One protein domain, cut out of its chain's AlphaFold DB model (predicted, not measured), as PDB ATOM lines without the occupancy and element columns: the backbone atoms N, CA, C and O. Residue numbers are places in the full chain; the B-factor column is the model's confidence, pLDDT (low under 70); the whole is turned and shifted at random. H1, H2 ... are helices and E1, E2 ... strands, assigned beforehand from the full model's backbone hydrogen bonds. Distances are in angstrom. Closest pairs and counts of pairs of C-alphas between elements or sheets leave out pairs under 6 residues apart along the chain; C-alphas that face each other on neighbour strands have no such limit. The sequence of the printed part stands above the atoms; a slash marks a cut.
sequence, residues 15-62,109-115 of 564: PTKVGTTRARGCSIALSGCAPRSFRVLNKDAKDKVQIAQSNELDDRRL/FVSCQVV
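This is residues 15 to 62 and 109 to 115 of the 564 residues of the protein "PROTEIN BRUNELLESCHI" of Ceraceosorus bombacis (UniProt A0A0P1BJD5). A flat, open, branching shape with no packed core: two short two-stranded ribbons, E1 with E4 and the hairpin E2 with E3, are joined where E1 runs on into E2, and the lone helix H1 sticks out after E3 as a free arm. The printed part has 55 residues, with four named strands and one named helix in the order E1, E2, E3, H1, E4. Both sheets, E1 - E4 and E2 - E3, are antiparallel, and the class is mixed, helices and strands. The whole is extended, with a radius of gyration of the C-alphas of 16.1 A and spans of 46 by 38 by 7 A.

E1, residues 19 to 23, is the antiparallel neighbour of E4, residues 110 to 114, at 151 degrees; N 21 and O 112 are within hydrogen-bond range at 2.9 A, and C-alphas 22 and 111 face each other at 4.4 A. E1 runs on into E2, residues 25 to 28, at 45 degrees, and the two meet only through their link. E2 and E3, residues 36 to 39, form an antiparallel hairpin at 166 degrees, with N 38 and O 26 at 2.8 A, within hydrogen-bond range. H1, residues 45 to 62, is apart from E1 and E2. In H1 every O i to N i+4 pair is within hydrogen-bond range.

E1 begins at C-alpha 19 (-34.460, 24.222, 9.615) and is 13.1 A long; E2 is 10.0 A and E3 9.9 A. H1 runs 25.8 A from C-alpha 45 (-30.716, 49.159, 16.777). E4, 12.8 A, ends at C-alpha 114 (-30.258, 24.682, 12.128).

The C-alphas farthest apart, of Arg 61 and Val 115, are 46.9 A apart. Residues 63 to 108 are not printed, and C-alphas 62 and 109 are 29.0 A apart across the cut. Of the links printed whole, none is long. Confidence is low, with pLDDT under 70, at residues 42 to 62.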
ATOM      1  N   PRO A  15     -31.314  22.171  19.292       84.56
ATOM      2  CA  PRO A  15     -32.360  21.937  18.305       84.56
ATOM      3  C   PRO A  15     -32.364  20.466  17.873       84.56
ATOM      4  O   PRO A  15     -31.325  19.903  17.539       84.56
ATOM      5  N   THR A  16     -33.543  19.846  17.857       85.25
ATOM      6  CA  THR A  16     -33.718  18.416  17.543       85.25
ATOM      7  C   THR A  16     -34.002  18.130  16.068       85.25
ATOM      8  O   THR A  16     -34.056  16.968  15.672       85.25
ATOM      9  N   LYS A  17     -34.215  19.170  15.250       86.00
ATOM     10  CA  LYS A  17     -34.500  19.077  13.811       86.00
ATOM     11  C   LYS A  17     -33.840  20.225  13.045       86.00
ATOM     12  O   LYS A  17     -33.701  21.328  13.572       86.00
ATOM     13  N   VAL A  18     -33.476  19.935  11.799       85.69
ATOM     14  CA  VAL A  18     -32.933  20.871  10.801       85.69
ATOM     15  C   VAL A  18     -34.007  21.898  10.394       85.69
ATOM     16  O   VAL A  18     -35.203  21.603  10.438       85.69
ATOM     17  N   GLY A  19     -33.591  23.110  10.016       85.19
ATOM     18  CA  GLY A  19     -34.460  24.222   9.615       85.19
ATOM     19  C   GLY A  19     -34.543  25.370  10.632       85.19
ATOM     20  O   GLY A  19     -33.749  25.478  11.568       85.19
ATOM     21  N   THR A  20     -35.498  26.285  10.436       85.62
ATOM     22  CA  THR A  20     -35.543  27.565  11.166       85.62
ATOM     23  C   THR A  20     -36.150  27.450  12.568       85.62
ATOM     24  O   THR A  20     -37.363  27.584  12.762       85.62
ATOM     25  N   THR A  21     -35.300  27.301  13.581       86.44
ATOM     26  CA  THR A  21     -35.705  27.376  14.993       86.44
ATOM     27  C   THR A  21     -35.894  28.837  15.416       86.44
ATOM     28  O   THR A  21     -35.069  29.695  15.109       86.44
ATOM     29  N   ARG A  22     -36.977  29.151  16.141       86.06
ATOM     30  CA  ARG A  22     -37.256  30.503  16.667       86.06
ATOM     31  C   ARG A  22     -37.406  30.494  18.186       86.06
ATOM     32  O   ARG A  22     -38.384  29.961  18.708       86.06
ATOM     33  N   ALA A  23     -36.478  31.148  18.880       83.31
ATOM     34  CA  ALA A  23     -36.567  31.401  20.312       83.31
ATOM     35  C   ALA A  23     -37.654  32.456  20.573       83.31
ATOM     36  O   ALA A  23     -37.481  33.638  20.279       83.31
ATOM     37  N   ARG A  24     -38.806  32.016  21.097       83.00
ATOM     38  CA  ARG A  24     -39.953  32.900  21.384       83.00
ATOM     39  C   ARG A  24     -39.820  33.653  22.710       83.00
ATOM     40  O   ARG A  24     -40.420  34.714  22.875       83.00
ATOM     41  N   GLY A  25     -39.062  33.102  23.654       83.81
ATOM     42  CA  GLY A  25     -38.986  33.560  25.038       83.81
ATOM     43  C   GLY A  25     -38.885  32.400  26.024       83.81
ATOM     44  O   GLY A  25     -38.730  31.251  25.614       83.81
ATOM     45  N   CYS A  26     -39.031  32.704  27.311       83.88
ATOM     46  CA  CYS A  26     -39.199  31.728  28.385       83.88
ATOM     47  C   CYS A  26     -40.507  31.990  29.151       83.88
ATOM     48  O   CYS A  26     -41.056  33.092  29.106       83.88
ATOM     49  N   SER A  27     -41.010  30.980  29.861       85.19
ATOM     50  CA  SER A  27     -42.062  31.150  30.868       85.19
ATOM     51  C   SER A  27     -41.479  30.778  32.221       85.19
ATOM     52  O   SER A  27     -40.837  29.736  32.340       85.19
ATOM     53  N   ILE A  28     -41.651  31.648  33.213       84.88
ATOM     54  CA  ILE A  28     -41.096  31.477  34.556       84.88
ATOM     55  C   ILE A  28     -42.261  31.389  35.537       84.88
ATOM     56  O   ILE A  28     -43.068  32.313  35.635       84.88
ATOM     57  N   ALA A  29     -42.324  30.285  36.276       86.94
ATOM     58  CA  ALA A  29     -43.160  30.136  37.458       86.94
ATOM     59  C   ALA A  29     -42.255  30.145  38.696       86.94
ATOM     60  O   ALA A  29     -41.212  29.491  38.709       86.94
ATOM     61  N   LEU A  30     -42.652  30.885  39.727       82.88
ATOM     62  CA  LEU A  30     -42.036  30.837  41.054       82.88
ATOM     63  C   LEU A  30     -43.063  30.253  42.026       82.88
ATOM     64  O   LEU A  30     -44.263  30.438  41.825       82.88
ATOM     65  N   SER A  31     -42.614  29.554  43.069       81.44
ATOM     66  CA  SER A  31     -43.532  28.980  44.062       81.44
ATOM     67  C   SER A  31     -44.409  30.072  44.688       81.44
ATOM     68  O   SER A  31     -43.896  31.120  45.079       81.44
ATOM     69  N   GLY A  32     -45.724  29.844  44.734       80.88
ATOM     70  CA  GLY A  32     -46.716  30.823  45.196       80.88
ATOM     71  C   GLY A  32     -47.054  31.957  44.212       80.88
ATOM     72  O   GLY A  32     -47.901  32.786  44.530       80.88
ATOM     73  N   CYS A  33     -46.445  32.006  43.020       77.75
ATOM     74  CA  CYS A  33     -46.653  33.069  42.031       77.75
ATOM     75  C   CYS A  33     -47.307  32.554  40.741       77.75
ATOM     76  O   CYS A  33     -47.020  31.453  40.273       77.75
ATOM     77  N   ALA A  34     -48.117  33.399  40.096       79.69
ATOM     78  CA  ALA A  34     -48.641  33.115  38.761       79.69
ATOM     79  C   ALA A  34     -47.505  33.028  37.710       79.69
ATOM     80  O   ALA A  34     -46.564  33.830  37.761       79.69
ATOM     81  N   PRO A  35     -47.577  32.096  36.737       84.56
ATOM     82  CA  PRO A  35     -46.555  31.944  35.702       84.56
ATOM     83  C   PRO A  35     -46.520  33.158  34.766       84.56
ATOM     84  O   PRO A  35     -47.553  33.604  34.263       84.56
ATOM     85  N   ARG A  36     -45.321  33.679  34.479       81.94
ATOM     86  CA  ARG A  36     -45.122  34.866  33.635       81.94
ATOM     87  C   ARG A  36     -44.238  34.551  32.429       81.94
ATOM     88  O   ARG A  36     -43.102  34.106  32.572       81.94
ATOM     89  N   SER A  37     -44.765  34.819  31.235       81.81
ATOM     90  CA  SER A  37     -44.042  34.664  29.966       81.81
ATOM     91  C   SER A  37     -43.239  35.919  29.613       81.81
ATOM     92  O   SER A  37     -43.799  37.012  29.523       81.81
ATOM     93  N   PHE A  38     -41.949  35.753  29.328       81.00
ATOM     94  CA  PHE A  38     -41.025  36.803  28.901       81.00
ATOM     95  C   PHE A  38     -40.583  36.534  27.458       81.00
ATOM     96  O   PHE A  38     -39.873  35.566  27.188       81.00
ATOM     97  N   ARG A  39     -41.024  37.369  26.507       78.75
ATOM     98  CA  ARG A  39     -40.724  37.182  25.076       78.75
ATOM     99  C   ARG A  39     -39.322  37.680  24.724       78.75
ATOM    100  O   ARG A  39     -38.966  38.809  25.052       78.75
ATOM    101  N   VAL A  40     -38.566  36.862  23.992       72.69
ATOM    102  CA  VAL A  40     -37.261  37.238  23.430       72.69
ATOM    103  C   VAL A  40     -37.472  37.674  21.985       72.69
ATOM    104  O   VAL A  40     -37.817  36.878  21.114       72.69
ATOM    105  N   LEU A  41     -37.292  38.970  21.750       72.38
ATOM    106  CA  LEU A  41     -37.412  39.602  20.441       72.38
ATOM    107  C   LEU A  41     -36.024  39.998  19.950       72.38
ATOM    108  O   LEU A  41     -35.230  40.544  20.720       72.38
ATOM    109  N   ASN A  42     -35.752  39.755  18.673       66.12
ATOM    110  CA  ASN A  42     -34.602  40.330  18.002       66.12
ATOM    111  C   ASN A  42     -34.887  41.825  17.815       66.12
ATOM    112  O   ASN A  42     -35.816  42.183  17.094       66.12
ATOM    113  N   LYS A  43     -34.155  42.673  18.542       63.88
ATOM    114  CA  LYS A  43     -34.336  44.128  18.540       63.88
ATOM    115  C   LYS A  43     -33.264  44.757  17.668       63.88
ATOM    116  O   LYS A  43     -32.098  44.800  18.085       63.88
ATOM    117  N   ASP A  44     -33.662  45.285  16.517       60.53
ATOM    118  CA  ASP A  44     -32.786  46.093  15.677       60.53
ATOM    119  C   ASP A  44     -32.348  47.351  16.459       60.53
ATOM    120  O   ASP A  44     -32.972  47.756  17.445       60.53
ATOM    121  N   ALA A  45     -31.250  47.997  16.051       58.31
ATOM    122  CA  ALA A  45     -30.716  49.159  16.777       58.31
ATOM    123  C   ALA A  45     -31.754  50.293  16.941       58.31
ATOM    124  O   ALA A  45     -31.772  50.975  17.964       58.31
ATOM    125  N   LYS A  46     -32.665  50.435  15.968       58.84
ATOM    126  CA  LYS A  46     -33.784  51.389  15.989       58.84
ATOM    127  C   LYS A  46     -34.853  51.011  17.026       58.84
ATOM    128  O   LYS A  46     -35.313  51.885  17.759       58.84
ATOM    129  N   ASP A  47     -35.175  49.725  17.163       62.28
ATOM    130  CA  ASP A  47     -36.150  49.226  18.145       62.28
ATOM    131  C   ASP A  47     -35.668  49.462  19.579       62.28
ATOM    132  O   ASP A  47     -36.457  49.787  20.464       62.28
ATOM    133  N   LYS A  48     -34.356  49.325  19.825       62.12
ATOM    134  CA  LYS A  48     -33.760  49.615  21.139       62.12
ATOM    135  C   LYS A  48     -33.960  51.082  21.531       62.12
ATOM    136  O   LYS A  48     -34.308  51.342  22.679       62.12
ATOM    137  N   VAL A  49     -33.807  52.014  20.585       62.72
ATOM    138  CA  VAL A  49     -34.048  53.451  20.806       62.72
ATOM    139  C   VAL A  49     -35.534  53.737  21.032       62.72
ATOM    140  O   VAL A  49     -35.868  54.411  22.002       62.72
ATOM    141  N   GLN A  50     -36.437  53.182  20.216       62.91
ATOM    142  CA  GLN A  50     -37.883  53.373  20.407       62.91
ATOM    143  C   GLN A  50     -38.382  52.800  21.740       62.91
ATOM    144  O   GLN A  50     -39.190  53.433  22.412       62.91
ATOM    145  N   ILE A  51     -37.885  51.633  22.161       62.81
ATOM    146  CA  ILE A  51     -38.249  51.036  23.454       62.81
ATOM    147  C   ILE A  51     -37.652  51.841  24.616       62.81
ATOM    148  O   ILE A  51     -38.333  52.023  25.618       62.81
ATOM    149  N   ALA A  52     -36.432  52.374  24.489       64.38
ATOM    150  CA  ALA A  52     -35.874  53.280  25.494       64.38
ATOM    151  C   ALA A  52     -36.722  54.558  25.636       64.38
ATOM    152  O   ALA A  52     -37.082  54.918  26.750       64.38
ATOM    153  N   GLN A  53     -37.121  55.179  24.520       64.56
ATOM    154  CA  GLN A  53     -38.008  56.350  24.512       64.56
ATOM    155  C   GLN A  53     -39.403  56.032  25.075       64.56
ATOM    156  O   GLN A  53     -39.940  56.819  25.849       64.56
ATOM    157  N   SER A  54     -39.985  54.875  24.739       63.44
ATOM    158  CA  SER A  54     -41.273  54.432  25.296       63.44
ATOM    159  C   SER A  54     -41.192  54.227  26.807       63.44
ATOM    160  O   SER A  54     -42.044  54.728  27.534       63.44
ATOM    161  N   ASN A  55     -40.150  53.540  27.282       64.94
ATOM    162  CA  ASN A  55     -39.928  53.314  28.708       64.94
ATOM    163  C   ASN A  55     -39.669  54.633  29.447       64.94
ATOM    164  O   ASN A  55     -40.204  54.826  30.529       64.94
ATOM    165  N   GLU A  56     -38.913  55.567  28.863       63.59
ATOM    166  CA  GLU A  56     -38.690  56.890  29.455       63.59
ATOM    167  C   GLU A  56     -39.996  57.698  29.546       63.59
ATOM    168  O   GLU A  56     -40.243  58.377  30.542       63.59
ATOM    169  N   LEU A  57     -40.863  57.615  28.532       61.66
ATOM    170  CA  LEU A  57     -42.182  58.252  28.546       61.66
ATOM    171  C   LEU A  57     -43.124  57.620  29.583       61.66
ATOM    172  O   LEU A  57     -43.870  58.355  30.230       61.66
ATOM    173  N   ASP A  58     -43.072  56.303  29.788       59.50
ATOM    174  CA  ASP A  58     -43.846  55.622  30.833       59.50
ATOM    175  C   ASP A  58     -43.279  55.851  32.242       59.50
ATOM    176  O   ASP A  58     -44.049  56.148  33.153       59.50
ATOM    177  N   ASP A  59     -41.959  55.885  32.429       59.62
ATOM    178  CA  ASP A  59     -41.337  56.331  33.684       59.62
ATOM    179  C   ASP A  59     -41.729  57.783  34.001       59.62
ATOM    180  O   ASP A  59     -42.094  58.096  35.135       59.62
ATOM    181  N   ARG A  60     -41.745  58.680  33.004       61.09
ATOM    182  CA  ARG A  60     -42.241  60.064  33.152       61.09
ATOM    183  C   ARG A  60     -43.740  60.131  33.498       61.09
ATOM    184  O   ARG A  60     -44.144  61.086  34.156       61.09
ATOM    185  N   ARG A  61     -44.559  59.144  33.102       57.00
ATOM    186  CA  ARG A  61     -45.992  59.031  33.466       57.00
ATOM    187  C   ARG A  61     -46.210  58.453  34.867       57.00
ATOM    188  O   ARG A  61     -47.143  58.870  35.549       57.00
ATOM    189  N   LEU A  62     -45.377  57.499  35.284       54.19
ATOM    190  CA  LEU A  62     -45.468  56.807  36.575       54.19
ATOM    191  C   LEU A  62     -44.820  57.600  37.719       54.19
ATOM    192  O   LEU A  62     -45.232  57.471  38.871       54.19
ATOM    193  N   PHE A 109     -38.995  37.307  16.265       77.31
ATOM    194  CA  PHE A 109     -38.368  36.399  17.227       77.31
ATOM    195  C   PHE A 109     -36.926  36.105  16.806       77.31
ATOM    196  O   PHE A 109     -36.633  36.078  15.609       77.31
ATOM    197  N   VAL A 110     -36.039  35.844  17.767       79.19
ATOM    198  CA  VAL A 110     -34.659  35.441  17.459       79.19
ATOM    199  C   VAL A 110     -34.692  34.095  16.732       79.19
ATOM    200  O   VAL A 110     -35.125  33.086  17.288       79.19
ATOM    201  N   SER A 111     -34.282  34.096  15.465       82.00
ATOM    202  CA  SER A 111     -34.272  32.930  14.580       82.00
ATOM    203  C   SER A 111     -32.855  32.413  14.364       82.00
ATOM    204  O   SER A 111     -31.969  33.187  14.011       82.00
ATOM    205  N   CYS A 112     -32.670  31.103  14.494       82.69
ATOM    206  CA  CYS A 112     -31.452  30.391  14.135       82.69
ATOM    207  C   CYS A 112     -31.769  29.390  13.016       82.69
ATOM    208  O   CYS A 112     -32.776  28.680  13.098       82.69
ATOM    209  N   GLN A 113     -30.927  29.331  11.983       86.25
ATOM    210  CA  GLN A 113     -30.987  28.256  10.994       86.25
ATOM    211  C   GLN A 113     -30.189  27.065  11.518       86.25
ATOM    212  O   GLN A 113     -28.988  27.167  11.756       86.25
ATOM    213  N   VAL A 114     -30.872  25.943  11.716       87.50
ATOM    214  CA  VAL A 114     -30.258  24.682  12.128       87.50
ATOM    215  C   VAL A 114     -29.899  23.923  10.862       87.50
ATOM    216  O   VAL A 114     -30.785  23.587  10.082       87.50
ATOM    217  N   VAL A 115     -28.608  23.685  10.654       86.38
ATOM    218  CA  VAL A 115     -28.081  22.933   9.507       86.38
ATOM    219  C   VAL A 115     -27.988  21.444   9.833       86.38
ATOM    220  O   VAL A 115     -27.954  21.063  11.007       86.38
TER     221      VAL A 115